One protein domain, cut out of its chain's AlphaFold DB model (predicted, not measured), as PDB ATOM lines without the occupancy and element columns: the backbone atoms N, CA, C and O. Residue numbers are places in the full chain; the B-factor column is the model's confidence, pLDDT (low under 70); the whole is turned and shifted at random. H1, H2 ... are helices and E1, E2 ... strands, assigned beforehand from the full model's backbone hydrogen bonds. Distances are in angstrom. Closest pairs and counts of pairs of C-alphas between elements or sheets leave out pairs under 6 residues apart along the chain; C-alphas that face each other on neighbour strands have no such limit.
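This is residues 12 to 159 of the 166 residues of the protein "Hypothetical protein" of Adineta steineri (UniProt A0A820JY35). A three-strand antiparallel sheet, E3 E4 E6, runs through the middle of an elongated body, with H5 over one face and the short H2 beside its strands on the opposite face. Beyond one end of this sheet lies a small parallel sheet, E1 E2 E5, and beyond the other end H3 and H4 meet at a steep tilt. The printed part has 148 residues, with five named helices and six named strands in the order H1 E1 H2 E2 E3 H3 H4 E4 E5 E6 H5. The class is mixed, though under half of the residues are in named elements. The whole is compact, with a radius of gyration of the C-alphas of 16.7 A, and spans 53 by 34 by 25 A.

Find C-alpha 12 at (169.514, 134.455, 2.344), where H1, residues 12 to 15, begins. Next come E1, residues 21 to 23, H2, residues 34 to 37, and E2, residues 45 to 47. E3 takes residues 58 to 62 over 11.4 A, H3 residues 68 to 78 over 15.1 A, and H4 residues 90 to 97 over 10.6 A. E4, residues 114 to 121, starts at C-alpha 114 at (171.405, 115.809, 11.170), bends by 54 degrees at residue 117 and measures 21.2 A. After E5, residues 128 to 130, look for E6, residues 139 to 146, 20.4 A long. H5, residues 149 to 159, runs 14.9 A to C-alpha 159 at (178.478, 120.796, 21.498).

Begin at E4, the inner strand: N 117 and O 58 of E3 are 2.8 A apart, and N 142 of E6 and O 118 are 2.8 A apart. H5 is on this sheet at a height of 8.5 A, over E4 and E6; its closest C-alpha pair with E6 is Tyr 146 and Phe 152, 5.1 A. H2, on the opposite face at a height of 6.2 A, is over none of the strands; the C-alphas of Asn 34 and Glu 144 are its closest pair with E6, 5.3 A. H1 and H2 only just touch, with 3 pairs of C-alphas within 8 A, the closest Leu 13 and Leu 36 at 6.8 A. In the parallel sheet, N 22 of E1 and O 45 of E2 are 2.9 A apart, and N 46 of E2 and O 128 of E5 3.1 A. E1, H2 and E2 form a strand-helix-strand unit, two parallel neighbour strands with a helix between, its crossover right-handed. H3 and H4 touch at a steep tilt of 50 degrees, the same way, closest at the C-alphas of Leu 73 and Leu 96, 6.4 A; both are apart from H5. In H3, H4 and H5 every O i to N i+4 pair is within hydrogen-bond range; H1 and H2 are too short for such a pair.

The two C-alphas farthest apart, Ile 87 and Ala 134, stand 54.4 A from each other. The printed part has no cut; the links H3 to H4 and H4 to E4 are long, and residues 86 to 91 stand free. Residues 100 to 101 pair with 108 to 109, antiparallel, within the second of these links. Mean pLDDT of the printed part is 85.4; it is under 70 at residue 13 and residues 37 to 41, 123 to 126 and 131 to 138.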
ATOM      1  N   ILE A  12     169.726 133.012   2.509       75.69
ATOM      2  CA  ILE A  12     169.514 134.455   2.344       75.69
ATOM      3  C   ILE A  12     170.829 135.224   2.225       75.69
ATOM      4  O   ILE A  12     170.949 136.086   1.368       75.69
ATOM      5  N   LEU A  13     171.852 134.847   2.991       69.88
ATOM      6  CA  LEU A  13     173.162 135.495   2.910       69.88
ATOM      7  C   LEU A  13     173.960 135.125   1.668       69.88
ATOM      8  O   LEU A  13     174.697 135.953   1.151       69.88
ATOM      9  N   ARG A  14     173.789 133.900   1.164       70.25
ATOM     10  CA  ARG A  14     174.409 133.502  -0.102       70.25
ATOM     11  C   ARG A  14     173.798 134.280  -1.268       70.25
ATOM     12  O   ARG A  14     174.504 134.617  -2.208       70.25
ATOM     13  N   LEU A  15     172.492 134.547  -1.208       73.12
ATOM     14  CA  LEU A  15     171.776 135.328  -2.217       73.12
ATOM     15  C   LEU A  15     172.042 136.833  -2.083       73.12
ATOM     16  O   LEU A  15     172.083 137.539  -3.085       73.12
ATOM     17  N   LEU A  16     172.243 137.320  -0.859       77.25
ATOM     18  CA  LEU A  16     172.461 138.729  -0.545       77.25
ATOM     19  C   LEU A  16     173.916 138.977  -0.128       77.25
ATOM     20  O   LEU A  16     174.186 139.444   0.977       77.25
ATOM     21  N   GLY A  17     174.860 138.680  -1.025       73.12
ATOM     22  CA  GLY A  17     176.297 138.770  -0.729       73.12
ATOM     23  C   GLY A  17     176.775 140.161  -0.287       73.12
ATOM     24  O   GLY A  17     177.762 140.260   0.429       73.12
ATOM     25  N   GLN A  18     176.044 141.222  -0.648       82.25
ATOM     26  CA  GLN A  18     176.345 142.619  -0.301       82.25
ATOM     27  C   GLN A  18     175.600 143.126   0.949       82.25
ATOM     28  O   GLN A  18     175.670 144.310   1.271       82.25
ATOM     29  N   LEU A  19     174.843 142.271   1.645       83.69
ATOM     30  CA  LEU A  19     174.054 142.690   2.804       83.69
ATOM     31  C   LEU A  19     174.967 143.065   3.977       83.69
ATOM     32  O   LEU A  19     175.658 142.206   4.517       83.69
ATOM     33  N   GLN A  20     174.921 144.332   4.394       85.38
ATOM     34  CA  GLN A  20     175.731 144.850   5.505       85.38
ATOM     35  C   GLN A  20     174.982 144.930   6.831       85.38
ATOM     36  O   GLN A  20     175.567 144.706   7.889       85.38
ATOM     37  N   VAL A  21     173.682 145.213   6.775       86.38
ATOM     38  CA  VAL A  21     172.824 145.351   7.951       86.38
ATOM     39  C   VAL A  21     171.642 144.413   7.798       86.38
ATOM     40  O   VAL A  21     170.948 144.445   6.783       86.38
ATOM     41  N   PHE A  22     171.391 143.594   8.817       86.50
ATOM     42  CA  PHE A  22     170.240 142.701   8.842       86.50
ATOM     43  C   PHE A  22     169.486 142.852  10.159       86.50
ATOM     44  O   PHE A  22     169.982 142.505  11.232       86.50
ATOM     45  N   ASN A  23     168.279 143.407  10.067       88.50
ATOM     46  CA  ASN A  23     167.408 143.628  11.207       88.50
ATOM     47  C   ASN A  23     166.222 142.666  11.154       88.50
ATOM     48  O   ASN A  23     165.363 142.764  10.280       88.50
ATOM     49  N   ILE A  24     166.191 141.745  12.111       88.44
ATOM     50  CA  ILE A  24     165.096 140.802  12.329       88.44
ATOM     51  C   ILE A  24     164.445 141.010  13.702       88.44
ATOM     52  O   ILE A  24     163.746 140.119  14.185       88.44
ATOM     53  N   ALA A  25     164.678 142.151  14.355       90.00
ATOM     54  CA  ALA A  25     164.127 142.439  15.672       90.00
ATOM     55  C   ALA A  25     162.588 142.397  15.678       90.00
ATOM     56  O   ALA A  25     161.943 142.583  14.641       90.00
ATOM     57  N   SER A  26     162.009 142.123  16.846       91.56
ATOM     58  CA  SER A  26     160.558 142.079  17.078       91.56
ATOM     59  C   SER A  26     159.835 141.093  16.145       91.56
ATOM     60  O   SER A  26     158.893 141.457  15.432       91.56
ATOM     61  N   ASN A  27     160.296 139.837  16.130       92.88
ATOM     62  CA  ASN A  27     159.758 138.732  15.324       92.88
ATOM     63  C   ASN A  27     159.506 137.469  16.178       92.88
ATOM     64  O   ASN A  27     159.492 137.511  17.406       92.88
ATOM     65  N   GLN A  28     159.251 136.327  15.535       92.75
ATOM     66  CA  GLN A  28     158.970 135.036  16.178       92.75
ATOM     67  C   GLN A  28     160.051 133.991  15.866       92.75
ATOM     68  O   GLN A  28     159.775 132.792  15.774       92.75
ATOM     69  N   ILE A  29     161.285 134.445  15.658       91.38
ATOM     70  CA  ILE A  29     162.407 133.591  15.272       91.38
ATOM     71  C   ILE A  29     162.910 132.850  16.504       91.38
ATOM     72  O   ILE A  29     163.101 133.430  17.570       91.38
ATOM     73  N   ARG A  30     163.119 131.541  16.352       91.88
ATOM     74  CA  ARG A  30     163.575 130.669  17.444       91.88
ATOM     75  C   ARG A  30     165.053 130.305  17.356       91.88
ATOM     76  O   ARG A  30     165.669 130.041  18.385       91.88
ATOM     77  N   ALA A  31     165.606 130.270  16.147       90.94
ATOM     78  CA  ALA A  31     167.003 129.954  15.886       90.94
ATOM     79  C   ALA A  31     167.469 130.577  14.563       90.94
ATOM     80  O   ALA A  31     166.659 130.880  13.686       90.94
ATOM     81  N   ILE A  32     168.777 130.780  14.449       88.88
ATOM     82  CA  ILE A  32     169.440 131.433  13.325       88.88
ATOM     83  C   ILE A  32     170.094 130.370  12.426       88.88
ATOM     84  O   ILE A  32     170.764 129.481  12.950       88.88
ATOM     85  N   PRO A  33     169.955 130.425  11.091       87.50
ATOM     86  CA  PRO A  33     170.647 129.497  10.195       87.50
ATOM     87  C   PRO A  33     172.173 129.578  10.334       87.50
ATOM     88  O   PRO A  33     172.725 130.671  10.490       87.50
ATOM     89  N   ASN A  34     172.879 128.451  10.202       84.75
ATOM     90  CA  ASN A  34     174.344 128.414  10.325       84.75
ATOM     91  C   ASN A  34     175.062 129.317   9.313       84.75
ATOM     92  O   ASN A  34     176.106 129.878   9.627       84.75
ATOM     93  N   GLY A  35     174.474 129.530   8.130       75.75
ATOM     94  CA  GLY A  35     175.009 130.467   7.139       75.75
ATOM     95  C   GLY A  35     175.225 131.888   7.684       75.75
ATOM     96  O   GLY A  35     176.200 132.530   7.301       75.75
ATOM     97  N   LEU A  36     174.383 132.348   8.625       72.94
ATOM     98  CA  LEU A  36     174.542 133.638   9.318       72.94
ATOM     99  C   LEU A  36     175.737 133.663  10.267       72.94
ATOM    100  O   LEU A  36     176.401 134.685  10.414       72.94
ATOM    101  N   ALA A  37     176.016 132.528  10.896       64.94
ATOM    102  CA  ALA A  37     177.040 132.391  11.917       64.94
ATOM    103  C   ALA A  37     178.413 131.980  11.368       64.94
ATOM    104  O   ALA A  37     179.353 131.872  12.148       64.94
ATOM    105  N   CYS A  38     178.555 131.737  10.063       62.84
ATOM    106  CA  CYS A  38     179.815 131.301   9.446       62.84
ATOM    107  C   CYS A  38     180.444 132.334   8.493       62.84
ATOM    108  O   CYS A  38     181.325 131.975   7.718       62.84
ATOM    109  N   GLY A  39     180.028 133.606   8.548       54.62
ATOM    110  CA  GLY A  39     180.768 134.706   7.910       54.62
ATOM    111  C   GLY A  39     180.673 134.777   6.380       54.62
ATOM    112  O   GLY A  39     181.547 135.342   5.738       54.62
ATOM    113  N   GLY A  40     179.620 134.216   5.777       56.16
ATOM    114  CA  GLY A  40     179.434 134.217   4.319       56.16
ATOM    115  C   GLY A  40     178.902 135.523   3.713       56.16
ATOM    116  O   GLY A  40     178.637 135.555   2.516       56.16
ATOM    117  N   ALA A  41     178.701 136.573   4.510       60.75
ATOM    118  CA  ALA A  41     178.188 137.859   4.048       60.75
ATOM    119  C   ALA A  41     179.077 138.993   4.547       60.75
ATOM    120  O   ALA A  41     179.634 138.901   5.640       60.75
ATOM    121  N   HIS A  42     179.109 140.100   3.805       72.94
ATOM    122  CA  HIS A  42     179.624 141.397   4.261       72.94
ATOM    123  C   HIS A  42     178.762 142.007   5.386       72.94
ATOM    124  O   HIS A  42     178.623 143.224   5.471       72.94
ATOM    125  N   LEU A  43     178.140 141.173   6.221       77.56
ATOM    126  CA  LEU A  43     177.232 141.574   7.276       77.56
ATOM    127  C   LEU A  43     178.054 142.119   8.439       77.56
ATOM    128  O   LEU A  43     178.782 141.384   9.091       77.56
ATOM    129  N   HIS A  44     177.913 143.409   8.707       79.38
ATOM    130  CA  HIS A  44     178.592 144.092   9.802       79.38
ATOM    131  C   HIS A  44     177.674 144.259  11.007       79.38
ATOM    132  O   HIS A  44     178.151 144.287  12.135       79.38
ATOM    133  N   THR A  45     176.363 144.366  10.785       82.88
ATOM    134  CA  THR A  45     175.407 144.729  11.833       82.88
ATOM    135  C   THR A  45     174.218 143.781  11.836       82.88
ATOM    136  O   THR A  45     173.524 143.628  10.827       82.88
ATOM    137  N   PHE A  46     173.949 143.172  12.989       84.06
ATOM    138  CA  PHE A  46     172.833 142.246  13.165       84.06
ATOM    139  C   PHE A  46     171.983 142.609  14.387       84.06
ATOM    140  O   PHE A  46     172.486 142.659  15.513       84.06
ATOM    141  N   TYR A  47     170.686 142.829  14.158       87.06
ATOM    142  CA  TYR A  47     169.691 143.097  15.202       87.06
ATOM    143  C   TYR A  47     168.716 141.927  15.296       87.06
ATOM    144  O   TYR A  47     168.026 141.624  14.323       87.06
ATOM    145  N   TYR A  48     168.623 141.296  16.467       86.19
ATOM    146  CA  TYR A  48     167.713 140.166  16.702       86.19
ATOM    147  C   TYR A  48     166.837 140.302  17.949       86.19
ATOM    148  O   TYR A  48     166.117 139.358  18.279       86.19
ATOM    149  N   SER A  49     166.894 141.437  18.649       87.06
ATOM    150  CA  SER A  49     166.148 141.668  19.890       87.06
ATOM    151  C   SER A  49     164.657 141.355  19.743       87.06
ATOM    152  O   SER A  49     164.106 141.380  18.644       87.06
ATOM    153  N   GLU A  50     163.993 141.046  20.859       88.31
ATOM    154  CA  GLU A  50     162.545 140.777  20.878       88.31
ATOM    155  C   GLU A  50     162.129 139.590  19.980       88.31
ATOM    156  O   GLU A  50     161.073 139.600  19.353       88.31
ATOM    157  N   ASN A  51     162.969 138.551  19.926       89.44
ATOM    158  CA  ASN A  51     162.638 137.248  19.351       89.44
ATOM    159  C   ASN A  51     162.642 136.161  20.441       89.44
ATOM    160  O   ASN A  51     163.510 136.186  21.318       89.44
ATOM    161  N   PRO A  52     161.733 135.169  20.383       91.25
ATOM    162  CA  PRO A  52     161.666 134.054  21.329       91.25
ATOM    163  C   PRO A  52     162.739 132.987  21.029       91.25
ATOM    164  O   PRO A  52     162.433 131.831  20.712       91.25
ATOM    165  N   LEU A  53     164.008 133.392  21.107       89.38
ATOM    166  CA  LEU A  53     165.166 132.549  20.833       89.38
ATOM    167  C   LEU A  53     165.256 131.383  21.826       89.38
ATOM    168  O   LEU A  53     165.109 131.550  23.035       89.38
ATOM    169  N   ILE A  54     165.523 130.185  21.307       89.44
ATOM    170  CA  ILE A  54     165.754 128.994  22.129       89.44
ATOM    171  C   ILE A  54     167.105 129.131  22.836       89.44
ATOM    172  O   ILE A  54     168.111 129.449  22.214       89.44
ATOM    173  N   THR A  55     167.153 128.844  24.133       82.44
ATOM    174  CA  THR A  55     168.393 128.913  24.927       82.44
ATOM    175  C   THR A  55     169.030 127.542  25.156       82.44
ATOM    176  O   THR A  55     170.243 127.437  25.333       82.44
ATOM    177  N   SER A  56     168.234 126.472  25.119       87.81
ATOM    178  CA  SER A  56     168.695 125.098  25.306       87.81
ATOM    179  C   SER A  56     169.330 124.526  24.039       87.81
ATOM    180  O   SER A  56     168.783 124.665  22.945       87.81
ATOM    181  N   LYS A  57     170.426 123.781  24.200       93.00
ATOM    182  CA  LYS A  57     170.949 122.921  23.134       93.00
ATOM    183  C   LYS A  57     169.968 121.779  22.874       93.00
ATOM    184  O   LYS A  57     169.488 121.175  23.829       93.00
ATOM    185  N   CYS A  58     169.688 121.450  21.617       93.00
ATOM    186  CA  CYS A  58     168.819 120.315  21.292       93.00
ATOM    187  C   CYS A  58     169.123 119.711  19.919       93.00
ATOM    188  O   CYS A  58     169.676 120.375  19.041       93.00
ATOM    189  N   ILE A  59     168.768 118.437  19.748       94.19
ATOM    190  CA  ILE A  59     168.749 117.758  18.449       94.19
ATOM    191  C   ILE A  59     167.371 118.005  17.836       94.19
ATOM    192  O   ILE A  59     166.362 117.694  18.464       94.19
ATOM    193  N   THR A  60     167.317 118.564  16.627       92.69
ATOM    194  CA  THR A  60     166.052 118.842  15.921       92.69
ATOM    195  C   THR A  60     165.793 117.866  14.780       92.69
ATOM    196  O   THR A  60     164.654 117.718  14.341       92.69
ATOM    197  N   CYS A  61     166.833 117.198  14.274       92.19
ATOM    198  CA  CYS A  61     166.716 116.259  13.165       92.19
ATOM    199  C   CYS A  61     167.861 115.243  13.175       92.19
ATOM    200  O   CYS A  61     169.015 115.607  13.394       92.19
ATOM    201  N   GLN A  62     167.557 113.987  12.847       93.62
ATOM    202  CA  GLN A  62     168.547 112.934  12.628       93.62
ATOM    203  C   GLN A  62     168.105 112.040  11.460       93.62
ATOM    204  O   GLN A  62     167.525 110.977  11.652       93.62
ATOM    205  N   ARG A  63     168.345 112.496  10.224       94.00
ATOM    206  CA  ARG A  63     167.963 111.778   8.998       94.00
ATOM    207  C   ARG A  63     169.190 111.498   8.141       94.00
ATOM    208  O   ARG A  63     169.792 112.421   7.606       94.00
ATOM    209  N   PHE A  64     169.548 110.225   7.990       91.75
ATOM    210  CA  PHE A  64     170.714 109.803   7.199       91.75
ATOM    211  C   PHE A  64     170.389 108.718   6.163       91.75
ATOM    212  O   PHE A  64     171.290 108.044   5.670       91.75
ATOM    213  N   ASN A  65     169.113 108.581   5.796       92.38
ATOM    214  CA  ASN A  65     168.660 107.632   4.783       92.38
ATOM    215  C   ASN A  65     168.728 108.296   3.402       92.38
ATOM    216  O   ASN A  65     167.748 108.858   2.911       92.38
ATOM    217  N   PHE A  66     169.918 108.300   2.801       90.94
ATOM    218  CA  PHE A  66     170.143 108.939   1.503       90.94
ATOM    219  C   PHE A  66     169.517 108.122   0.366       90.94
ATOM    220  O   PHE A  66     169.782 106.931   0.229       90.94
ATOM    221  N   THR A  67     168.720 108.777  -0.479       92.94
ATOM    222  CA  THR A  67     168.232 108.196  -1.736       92.94
ATOM    223  C   THR A  67     169.297 108.325  -2.828       92.94
ATOM    224  O   THR A  67     170.212 109.145  -2.720       92.94
ATOM    225  N   LEU A  68     169.166 107.568  -3.923       94.25
ATOM    226  CA  LEU A  68     170.031 107.748  -5.098       94.25
ATOM    227  C   LEU A  68     169.957 109.176  -5.652       94.25
ATOM    228  O   LEU A  68     170.984 109.737  -6.019       94.25
ATOM    229  N   VAL A  69     168.761 109.779  -5.649       92.81
ATOM    230  CA  VAL A  69     168.562 111.176  -6.058       92.81
ATOM    231  C   VAL A  69     169.402 112.101  -5.183       92.81
ATOM    232  O   VAL A  69     170.211 112.858  -5.699       92.81
ATOM    233  N   GLU A  70     169.288 111.992  -3.862       92.44
ATOM    234  CA  GLU A  70     170.058 112.801  -2.912       92.44
ATOM    235  C   GLU A  70     171.575 112.633  -3.116       92.44
ATOM    236  O   GLU A  70     172.308 113.621  -3.155       92.44
ATOM    237  N   LEU A  71     172.068 111.404  -3.317       93.62
ATOM    238  CA  LEU A  71     173.487 111.163  -3.611       93.62
ATOM    239  C   LEU A  71     173.926 111.806  -4.936       93.62
ATOM    240  O   LEU A  71     174.998 112.414  -4.985       93.62
ATOM    241  N   ALA A  72     173.098 111.728  -5.981       94.50
ATOM    242  CA  ALA A  72     173.368 112.360  -7.270       94.50
ATOM    243  C   ALA A  72     173.411 113.891  -7.154       94.50
ATOM    244  O   ALA A  72     174.363 114.515  -7.620       94.50
ATOM    245  N   LEU A  73     172.449 114.504  -6.457       94.12
ATOM    246  CA  LEU A  73     172.422 115.953  -6.234       94.12
ATOM    247  C   LEU A  73     173.666 116.435  -5.475       94.12
ATOM    248  O   LEU A  73     174.272 117.450  -5.823       94.12
ATOM    249  N   ARG A  74     174.115 115.675  -4.469       92.94
ATOM    250  CA  ARG A  74     175.366 115.974  -3.755       92.94
ATOM    251  C   ARG A  74     176.583 115.902  -4.659       92.94
ATOM    252  O   ARG A  74     177.476 116.730  -4.503       92.94
ATOM    253  N   ALA A  75     176.637 114.928  -5.566       93.69
ATOM    254  CA  ALA A  75     177.718 114.820  -6.538       93.69
ATOM    255  C   ALA A  75     177.722 116.028  -7.485       93.69
ATOM    256  O   ALA A  75     178.769 116.653  -7.648       93.69
ATOM    257  N   VAL A  76     176.556 116.423  -8.010       95.00
ATOM    258  CA  VAL A  76     176.404 117.618  -8.855       95.00
ATOM    259  C   VAL A  76     176.963 118.860  -8.161       95.00
ATOM    260  O   VAL A  76     177.809 119.547  -8.729       95.00
ATOM    261  N   ILE A  77     176.582 119.106  -6.903       91.88
ATOM    262  CA  ILE A  77     177.080 120.255  -6.133       91.88
ATOM    263  C   ILE A  77     178.584 120.128  -5.847       91.88
ATOM    264  O   ILE A  77     179.340 121.074  -6.061       91.88
ATOM    265  N   LYS A  78     179.036 118.963  -5.362       90.62
ATOM    266  CA  LYS A  78     180.430 118.729  -4.949       90.62
ATOM    267  C   LYS A  78     181.409 118.909  -6.107       90.62
ATOM    268  O   LYS A  78     182.460 119.513  -5.917       90.62
ATOM    269  N   TYR A  79     181.069 118.378  -7.277       93.12
ATOM    270  CA  TYR A  79     181.912 118.430  -8.470       93.12
ATOM    271  C   TYR A  79     181.576 119.615  -9.384       93.12
ATOM    272  O   TYR A  79     182.159 119.722 -10.457       93.12
ATOM    273  N   ARG A  80     180.674 120.514  -8.953       91.88
ATOM    274  CA  ARG A  80     180.222 121.690  -9.714       91.88
ATOM    275  C   ARG A  80     179.787 121.332 -11.140       91.88
ATOM    276  O   ARG A  80     180.119 122.033 -12.091       91.88
ATOM    277  N   ILE A  81     179.066 120.220 -11.274       94.50
ATOM    278  CA  ILE A  81     178.554 119.757 -12.565       94.50
ATOM    279  C   ILE A  81     177.541 120.799 -13.062       94.50
ATOM    280  O   ILE A  81     176.616 121.114 -12.310       94.50
ATOM    281  N   PRO A  82     177.692 121.350 -14.279       94.00
ATOM    282  CA  PRO A  82     176.739 122.308 -14.828       94.00
ATOM    283  C   PRO A  82     175.339 121.705 -14.963       94.00
ATOM    284  O   PRO A  82     175.185 120.561 -15.388       94.00
ATOM    285  N   TYR A  83     174.319 122.485 -14.618       93.44
ATOM    286  CA  TYR A  83     172.915 122.121 -14.778       93.44
ATOM    287  C   TYR A  83     172.071 123.376 -15.010       93.44
ATOM    288  O   TYR A  83     172.418 124.463 -14.548       93.44
ATOM    289  N   ASP A  84     170.944 123.215 -15.693       93.25
ATOM    290  CA  ASP A  84     169.916 124.240 -15.842       93.25
ATOM    291  C   ASP A  84     168.537 123.582 -16.042       93.25
ATOM    292  O   ASP A  84     168.400 122.354 -16.035       93.25
ATOM    293  N   PHE A  85     167.504 124.406 -16.223       93.00
ATOM    294  CA  PHE A  85     166.135 123.939 -16.462       93.00
ATOM    295  C   PHE A  85     165.926 123.252 -17.825       93.00
ATOM    296  O   PHE A  85     164.849 122.700 -18.044       93.00
ATOM    297  N   ASN A  86     166.911 123.303 -18.727       94.50
ATOM    298  CA  ASN A  86     166.904 122.634 -20.029       94.50
ATOM    299  C   ASN A  86     167.566 121.244 -19.960       94.50
ATOM    300  O   ASN A  86     167.240 120.379 -20.766       94.50
ATOM    301  N   ILE A  87     168.480 121.023 -19.006       94.56
ATOM    302  CA  ILE A  87     169.206 119.755 -18.818       94.56
ATOM    303  C   ILE A  87     168.449 118.816 -17.872       94.56
ATOM    304  O   ILE A  87     168.378 117.613 -18.118       94.56
ATOM    305  N   ILE A  88     167.898 119.344 -16.774       94.06
ATOM    306  CA  ILE A  88     167.212 118.539 -15.754       94.06
ATOM    307  C   ILE A  88     165.844 119.126 -15.383       94.06
ATOM    308  O   ILE A  88     165.620 120.333 -15.516       94.06
ATOM    309  N   PRO A  89     164.914 118.302 -14.858       94.44
ATOM    310  CA  PRO A  89     163.625 118.777 -14.375       94.44
ATOM    311  C   PRO A  89     163.742 119.932 -13.377       94.44
ATOM    312  O   PRO A  89     164.572 119.916 -12.465       94.44
ATOM    313  N   ARG A  90     162.826 120.901 -13.487       92.94
ATOM    314  CA  ARG A  90     162.800 122.110 -12.648       92.94
ATOM    315  C   ARG A  90     162.802 121.814 -11.145       92.94
ATOM    316  O   ARG A  90     163.419 122.546 -10.376       92.94
ATOM    317  N   THR A  91     162.151 120.732 -10.731       90.88
ATOM    318  CA  THR A  91     162.140 120.272  -9.336       90.88
ATOM    319  C   THR A  91     163.542 119.950  -8.815       90.88
ATOM    320  O   THR A  91     163.860 120.308  -7.685       90.88
ATOM    321  N   LEU A  92     164.410 119.352  -9.638       91.25
ATOM    322  CA  LEU A  92     165.792 119.052  -9.262       91.25
ATOM    323  C   LEU A  92     166.651 120.318  -9.197       91.25
ATOM    324  O   LEU A  92     167.435 120.461  -8.262       91.25
ATOM    325  N   CYS A  93     166.460 121.269 -10.119       91.69
ATOM    326  CA  CYS A  93     167.129 122.572 -10.047       91.69
ATOM    327  C   CYS A  93     166.829 123.300  -8.730       91.69
ATOM    328  O   CYS A  93     167.735 123.866  -8.123       91.69
ATOM    329  N   PHE A  94     165.580 123.260  -8.254       88.44
ATOM    330  CA  PHE A  94     165.228 123.864  -6.967       88.44
ATOM    331  C   PHE A  94     165.919 123.181  -5.786       88.44
ATOM    332  O   PHE A  94     166.420 123.873  -4.905       88.44
ATOM    333  N   LEU A  95     166.015 121.847  -5.785       88.12
ATOM    334  CA  LEU A  95     166.754 121.124  -4.744       88.12
ATOM    335  C   LEU A  95     168.250 121.467  -4.762       88.12
ATOM    336  O   LEU A  95     168.850 121.653  -3.708       88.12
ATOM    337  N   LEU A  96     168.850 121.604  -5.947       90.06
ATOM    338  CA  LEU A  96     170.256 122.006  -6.092       90.06
ATOM    339  C   LEU A  96     170.503 123.460  -5.681       90.06
ATOM    340  O   LEU A  96     171.616 123.800  -5.276       90.06
ATOM    341  N   ALA A  97     169.483 124.312  -5.765       84.75
ATOM    342  CA  ALA A  97     169.550 125.693  -5.320       84.75
ATOM    343  C   ALA A  97     169.310 125.837  -3.808       84.75
ATOM    344  O   ALA A  97     169.879 126.742  -3.200       84.75
ATOM    345  N   ASP A  98     168.513 124.974  -3.175       84.12
ATOM    346  CA  ASP A  98     168.116 125.124  -1.770       84.12
ATOM    347  C   ASP A  98     168.848 124.166  -0.815       84.12
ATOM    348  O   ASP A  98     168.301 123.165  -0.356       84.12
ATOM    349  N   TYR A  99     170.105 124.480  -0.484       86.69
ATOM    350  CA  TYR A  99     170.891 123.692   0.474       86.69
ATOM    351  C   TYR A  99     171.740 124.555   1.405       86.69
ATOM    352  O   TYR A  99     172.331 125.547   0.983       86.69
ATOM    353  N   GLU A 100     171.892 124.097   2.651       86.81
ATOM    354  CA  GLU A 100     172.920 124.610   3.565       86.81
ATOM    355  C   GLU A 100     174.167 123.735   3.523       86.81
ATOM    356  O   GLU A 100     174.120 122.552   3.184       86.81
ATOM    357  N   THR A 101     175.302 124.298   3.911       88.88
ATOM    358  CA  THR A 101     176.553 123.553   4.041       88.88
ATOM    359  C   THR A 101     176.682 122.930   5.424       88.88
ATOM    360  O   THR A 101     176.304 123.515   6.437       88.88
ATOM    361  N   CYS A 102     177.276 121.743   5.469       92.62
ATOM    362  CA  CYS A 102     177.631 121.052   6.698       92.62
ATOM    363  C   CYS A 102     178.540 121.921   7.572       92.62
ATOM    364  O   CYS A 102     179.595 122.354   7.109       92.62
ATOM    365  N   ALA A 103     178.196 122.078   8.850       92.00
ATOM    366  CA  ALA A 103     178.987 122.849   9.810       92.00
ATOM    367  C   ALA A 103     180.370 122.230  10.114       92.00
ATOM    368  O   ALA A 103     181.212 122.882  10.725       92.00
ATOM    369  N   HIS A 104     180.611 120.974   9.710       94.06
ATOM    370  CA  HIS A 104     181.891 120.285   9.909       94.06
ATOM    371  C   HIS A 104     182.771 120.227   8.650       94.06
ATOM    372  O   HIS A 104     183.971 120.450   8.744       94.06
ATOM    373  N   CYS A 105     182.203 119.898   7.485       93.00
ATOM    374  CA  CYS A 105     182.979 119.603   6.271       93.00
ATOM    375  C   CYS A 105     182.570 120.426   5.041       93.00
ATOM    376  O   CYS A 105     183.011 120.120   3.936       93.00
ATOM    377  N   ALA A 106     181.679 121.408   5.208       89.69
ATOM    378  CA  ALA A 106     181.144 122.273   4.155       89.69
ATOM    379  C   ALA A 106     180.390 121.579   2.995       89.69
ATOM    380  O   ALA A 106     179.839 122.260   2.132       89.69
ATOM    381  N   LEU A 107     180.280 120.244   2.976       90.69
ATOM    382  CA  LEU A 107     179.470 119.519   1.989       90.69
ATOM    383  C   LEU A 107     177.972 119.853   2.112       90.69
ATOM    384  O   LEU A 107     177.497 120.127   3.217       90.69
ATOM    385  N   PRO A 108     177.200 119.780   1.016       89.88
ATOM    386  CA  PRO A 108     175.782 120.124   1.024       89.88
ATOM    387  C   PRO A 108     174.935 119.200   1.918       89.88
ATOM    388  O   PRO A 108     175.033 117.964   1.888       89.88
ATOM    389  N   CYS A 109     174.058 119.832   2.694       91.69
ATOM    390  CA  CYS A 109     172.942 119.238   3.420       91.69
ATOM    391  C   CYS A 109     171.651 119.584   2.667       91.69
ATOM    392  O   CYS A 109     171.164 120.711   2.769       91.69
ATOM    393  N   LEU A 110     171.146 118.614   1.904       91.25
ATOM    394  CA  LEU A 110     169.929 118.714   1.101       91.25
ATOM    395  C   LEU A 110     168.738 118.200   1.927       91.25
ATOM    396  O   LEU A 110     168.377 118.826   2.924       91.25
ATOM    397  N   THR A 111     168.135 117.061   1.571       89.56
ATOM    398  CA  THR A 111     166.925 116.566   2.245       89.56
ATOM    399  C   THR A 111     167.227 115.700   3.465       89.56
ATOM    400  O   THR A 111     166.416 115.656   4.394       89.56
ATOM    401  N   ASN A 112     168.374 115.011   3.481       92.25
ATOM    402  CA  ASN A 112     168.783 114.125   4.571       92.25
ATOM    403  C   ASN A 112     169.991 114.708   5.314       92.25
ATOM    404  O   ASN A 112     171.093 114.829   4.771       92.25
ATOM    405  N   PHE A 113     169.782 115.085   6.572       95.06
ATOM    406  CA  PHE A 113     170.810 115.649   7.437       95.06
ATOM    407  C   PHE A 113     170.507 115.412   8.921       95.06
ATOM    408  O   PHE A 113     169.365 115.176   9.332       95.06
ATOM    409  N   GLY A 114     171.547 115.545   9.741       95.94
ATOM    410  CA  GLY A 114     171.405 115.809  11.170       95.94
ATOM    411  C   GLY A 114     171.341 117.314  11.414       95.94
ATOM    412  O   GLY A 114     172.029 118.063  10.724       95.94
ATOM    413  N   GLU A 115     170.533 117.767  12.364       95.94
ATOM    414  CA  GLU A 115     170.455 119.175  12.761       95.94
ATOM    415  C   GLU A 115     170.422 119.284  14.283       95.94
ATOM    416  O   GLU A 115     169.724 118.525  14.964       95.94
ATOM    417  N   ILE A 116     171.204 120.228  14.800       95.44
ATOM    418  CA  ILE A 116     171.201 120.614  16.208       95.44
ATOM    419  C   ILE A 116     171.042 122.126  16.313       95.44
ATOM    420  O   ILE A 116     171.474 122.870  15.430       95.44
ATOM    421  N   ILE A 117     170.477 122.576  17.424       94.25
ATOM    422  CA  ILE A 117     170.509 123.975  17.833       94.25
ATOM    423  C   ILE A 117     171.540 124.112  18.940       94.25
ATOM    424  O   ILE A 117     171.456 123.421  19.956       94.25
ATOM    425  N   VAL A 118     172.514 124.998  18.742       92.69
ATOM    426  CA  VAL A 118     173.569 125.274  19.722       92.69
ATOM    427  C   VAL A 118     173.847 126.772  19.822       92.69
ATOM    428  O   VAL A 118     173.842 127.461  18.804       92.69
ATOM    429  N   PRO A 119     174.107 127.304  21.028       89.94
ATOM    430  CA  PRO A 119     174.445 128.708  21.199       89.94
ATOM    431  C   PRO A 119     175.841 128.991  20.613       89.94
ATOM    432  O   PRO A 119     176.814 128.312  20.955       89.94
ATOM    433  N   ARG A 120     175.942 129.988  19.727       86.69
ATOM    434  CA  ARG A 120     177.195 130.465  19.119       86.69
ATOM    435  C   ARG A 120     177.340 131.972  19.262       86.69
ATOM    436  O   ARG A 120     176.385 132.711  19.038       86.69
ATOM    437  N   GLN A 121     178.560 132.418  19.549       80.44
ATOM    438  CA  GLN A 121     178.897 133.836  19.488       80.44
ATOM    439  C   GLN A 121     179.094 134.276  18.038       80.44
ATOM    440  O   GLN A 121     179.897 133.688  17.318       80.44
ATOM    441  N   LEU A 122     178.372 135.318  17.622       74.00
ATOM    442  CA  LEU A 122     178.496 135.889  16.273       74.00
ATOM    443  C   LEU A 122     179.667 136.879  16.150       74.00
ATOM    444  O   LEU A 122     180.186 137.073  15.052       74.00
ATOM    445  N   SER A 123     180.114 137.468  17.264       64.44
ATOM    446  CA  SER A 123     181.205 138.456  17.306       64.44
ATOM    447  C   SER A 123     182.550 137.906  16.825       64.44
ATOM    448  O   SER A 123     183.377 138.667  16.329       64.44
ATOM    449  N   ALA A 124     182.755 136.588  16.899       59.22
ATOM    450  CA  ALA A 124     183.968 135.924  16.419       59.22
ATOM    451  C   ALA A 124     184.220 136.106  14.907       59.22
ATOM    452  O   ALA A 124     185.337 135.883  14.452       59.22
ATOM    453  N   ASN A 125     183.215 136.548  14.139       62.72
ATOM    454  CA  ASN A 125     183.315 136.762  12.693       62.72
ATOM    455  C   ASN A 125     183.332 138.246  12.285       62.72
ATOM    456  O   ASN A 125     183.047 138.556  11.131       62.72
ATOM    457  N   GLY A 126     183.577 139.175  13.217       64.06
ATOM    458  CA  GLY A 126     183.551 140.617  12.926       64.06
ATOM    459  C   GLY A 126     182.143 141.211  12.761       64.06
ATOM    460  O   GLY A 126     182.007 142.381  12.415       64.06
ATOM    461  N   ILE A 127     181.094 140.429  13.039       71.00
ATOM    462  CA  ILE A 127     179.707 140.903  13.056       71.00
ATOM    463  C   ILE A 127     179.456 141.618  14.385       71.00
ATOM    464  O   ILE A 127     179.531 141.014  15.458       71.00
ATOM    465  N   THR A 128     179.097 142.895  14.312       72.19
ATOM    466  CA  THR A 128     178.643 143.676  15.461       72.19
ATOM    467  C   THR A 128     177.184 143.341  15.745       72.19
ATOM    468  O   THR A 128     176.285 143.530  14.921       72.19
ATOM    469  N   VAL A 129     176.952 142.812  16.940       73.06
ATOM    470  CA  VAL A 129     175.634 142.407  17.411       73.06
ATOM    471  C   VAL A 129     175.082 143.494  18.318       73.06
ATOM    472  O   VAL A 129     175.699 143.827  19.327       73.06
ATOM    473  N   HIS A 130     173.898 144.003  17.990       70.56
ATOM    474  CA  HIS A 130     173.212 144.978  18.828       70.56
ATOM    475  C   HIS A 130     172.037 144.316  19.541       70.56
ATOM    476  O   HIS A 130     171.082 143.854  18.913       70.56
ATOM    477  N   VAL A 131     172.106 144.302  20.871       67.19
ATOM    478  CA  VAL A 131     171.023 143.863  21.752       67.19
ATOM    479  C   VAL A 131     170.582 145.078  22.560       67.19
ATOM    480  O   VAL A 131     171.394 145.705  23.232       67.19
ATOM    481  N   THR A 132     169.304 145.442  22.470       56.34
ATOM    482  CA  THR A 132     168.732 146.612  23.162       56.34
ATOM    483  C   THR A 132     168.520 146.395  24.663       56.34
ATOM    484  O   THR A 132     168.252 147.352  25.382       56.34
ATOM    485  N   ALA A 133     168.658 145.161  25.158       51.97
ATOM    486  CA  ALA A 133     168.505 144.827  26.571       51.97
ATOM    487  C   ALA A 133     169.865 144.584  27.244       51.97
ATOM    488  O   ALA A 133     170.668 143.779  26.774       51.97
ATOM    489  N   ALA A 134     170.080 145.241  28.384       42.94
ATOM    490  CA  ALA A 134     171.355 145.370  29.093       42.94
ATOM    491  C   ALA A 134     171.989 144.072  29.645       42.94
ATOM    492  O   ALA A 134     173.041 144.160  30.259       42.94
ATOM    493  N   ASN A 135     171.395 142.885  29.468       43.00
ATOM    494  CA  ASN A 135     171.833 141.667  30.170       43.00
ATOM    495  C   ASN A 135     171.562 140.358  29.406       43.00
ATOM    496  O   ASN A 135     171.004 139.413  29.965       43.00
ATOM    497  N   GLN A 136     171.938 140.256  28.129       52.44
ATOM    498  CA  GLN A 136     171.865 138.967  27.431       52.44
ATOM    499  C   GLN A 136     173.141 138.636  26.667       52.44
ATOM    500  O   GLN A 136     173.805 139.495  26.094       52.44
ATOM    501  N   SER A 137     173.492 137.354  26.731       54.34
ATOM    502  CA  SER A 137     174.707 136.778  26.179       54.34
ATOM    503  C   SER A 137     174.859 137.091  24.688       54.34
ATOM    504  O   SER A 137     173.903 137.024  23.919       54.34
ATOM    505  N   PHE A 138     176.099 137.332  24.253       66.88
ATOM    506  CA  PHE A 138     176.496 137.490  22.842       66.88
ATOM    507  C   PHE A 138     176.260 136.236  21.976       66.88
ATOM    508  O   PHE A 138     176.760 136.144  20.854       66.88
ATOM    509  N   SER A 139     175.580 135.227  22.522       79.56
ATOM    510  CA  SER A 139     175.437 133.907  21.939       79.56
ATOM    511  C   SER A 139     174.002 133.700  21.478       79.56
ATOM    512  O   SER A 139     173.074 133.773  22.280       79.56
ATOM    513  N   VAL A 140     173.824 133.419  20.192       85.00
ATOM    514  CA  VAL A 140     172.513 133.142  19.598       85.00
ATOM    515  C   VAL A 140     172.369 131.649  19.308       85.00
ATOM    516  O   VAL A 140     173.362 130.996  18.980       85.00
ATOM    517  N   PRO A 141     171.159 131.075  19.395       91.50
ATOM    518  CA  PRO A 141     170.917 129.711  18.947       91.50
ATOM    519  C   PRO A 141     171.118 129.599  17.439       91.50
ATOM    520  O   PRO A 141     170.373 130.197  16.664       91.50
ATOM    521  N   VAL A 142     172.092 128.798  17.025       90.75
ATOM    522  CA  VAL A 142     172.391 128.521  15.620       90.75
ATOM    523  C   VAL A 142     171.938 127.113  15.252       90.75
ATOM    524  O   VAL A 142     172.230 126.158  15.971       90.75
ATOM    525  N   GLN A 143     171.241 126.991  14.123       92.69
ATOM    526  CA  GLN A 143     170.846 125.725  13.509       92.69
ATOM    527  C   GLN A 143     172.009 125.171  12.688       92.69
ATOM    528  O   GLN A 143     172.207 125.563  11.540       92.69
ATOM    529  N   GLU A 144     172.780 124.254  13.265       93.44
ATOM    530  CA  GLU A 144     173.897 123.600  12.585       93.44
ATOM    531  C   GLU A 144     173.440 122.300  11.926       93.44
ATOM    532  O   GLU A 144     172.915 121.408  12.597       93.44
ATOM    533  N   ARG A 145     173.694 122.164  10.618       94.38
ATOM    534  CA  ARG A 145     173.438 120.924   9.878       94.38
ATOM    535  C   ARG A 145     174.683 120.095   9.641       94.38
ATOM    536  O   ARG A 145     175.788 120.612   9.480       94.38
ATOM    537  N   TYR A 146     174.460 118.791   9.541       95.56
ATOM    538  CA  TYR A 146     175.495 117.788   9.376       95.56
ATOM    539  C   TYR A 146     175.133 116.798   8.276       95.56
ATOM    540  O   TYR A 146     174.070 116.178   8.280       95.56
ATOM    541  N   CYS A 147     176.061 116.632   7.336       94.81
ATOM    542  CA  CYS A 147     175.834 115.912   6.089       94.81
ATOM    543  C   CYS A 147     175.848 114.381   6.242       94.81
ATOM    544  O   CYS A 147     175.472 113.672   5.313       94.81
ATOM    545  N   SER A 148     176.335 113.853   7.364       94.75
ATOM    546  CA  SER A 148     176.445 112.419   7.634       94.75
ATOM    547  C   SER A 148     176.487 112.159   9.135       94.75
ATOM    548  O   SER A 148     176.785 113.070   9.912       94.75
ATOM    549  N   ILE A 149     176.270 110.904   9.536       94.62
ATOM    550  CA  ILE A 149     176.334 110.496  10.944       94.62
ATOM    551  C   ILE A 149     177.703 110.797  11.572       94.62
ATOM    552  O   ILE A 149     177.773 111.275  12.699       94.62
ATOM    553  N   LYS A 150     178.797 110.639  10.812       95.50
ATOM    554  CA  LYS A 150     180.152 111.001  11.255       95.50
ATOM    555  C   LYS A 150     180.255 112.492  11.587       95.50
ATOM    556  O   LYS A 150     180.750 112.849  12.652       95.50
ATOM    557  N   CYS A 151     179.776 113.359  10.691       96.62
ATOM    558  CA  CYS A 151     179.801 114.806  10.915       96.62
ATOM    559  C   CYS A 151     178.892 115.200  12.083       96.62
ATOM    560  O   CYS A 151     179.252 116.055  12.883       96.62
ATOM    561  N   PHE A 152     177.733 114.554  12.201       96.50
ATOM    562  CA  PHE A 152     176.778 114.805  13.272       96.50
ATOM    563  C   PHE A 152     177.341 114.426  14.641       96.50
ATOM    564  O   PHE A 152     177.282 115.230  15.564       96.50
ATOM    565  N   ASN A 153     177.993 113.268  14.754       95.06
ATOM    566  CA  ASN A 153     178.668 112.843  15.982       95.06
ATOM    567  C   ASN A 153     179.796 113.799  16.373       95.06
ATOM    568  O   ASN A 153     179.954 114.119  17.551       95.06
ATOM    569  N   TYR A 154     180.550 114.302  15.391       95.50
ATOM    570  CA  TYR A 154     181.520 115.368  15.629       95.50
ATOM    571  C   TYR A 154     180.840 116.626  16.191       95.50
ATOM    572  O   TYR A 154     181.299 117.184  17.187       95.50
ATOM    573  N   GLY A 155     179.721 117.040  15.591       94.50
ATOM    574  CA  GLY A 155     178.907 118.167  16.042       94.50
ATOM    575  C   GLY A 155     178.418 118.029  17.478       94.50
ATOM    576  O   GLY A 155     178.618 118.937  18.282       94.50
ATOM    577  N   LEU A 156     177.852 116.870  17.820       95.31
ATOM    578  CA  LEU A 156     177.390 116.548  19.170       95.31
ATOM    579  C   LEU A 156     178.534 116.595  20.184       95.31
ATOM    580  O   LEU A 156     178.421 117.284  21.196       95.31
ATOM    581  N   LYS A 157     179.676 115.964  19.874       94.75
ATOM    582  CA  LYS A 157     180.867 116.007  20.733       94.75
ATOM    583  C   LYS A 157     181.348 117.445  20.949       94.75
ATOM    584  O   LYS A 157     181.595 117.840  22.083       94.75
ATOM    585  N   ARG A 158     181.426 118.247  19.880       92.94
ATOM    586  CA  ARG A 158     181.799 119.673  19.941       92.94
ATOM    587  C   ARG A 158     180.809 120.497  20.769       92.94
ATOM    588  O   ARG A 158     181.201 121.468  21.407       92.94
ATOM    589  N   ALA A 159     179.532 120.132  20.745       91.75
ATOM    590  CA  ALA A 159     178.478 120.796  21.498       91.75
ATOM    591  C   ALA A 159     178.375 120.332  22.963       91.75
ATOM    592  O   ALA A 159     177.631 120.951  23.730       91.75
TER     593      ALA A 159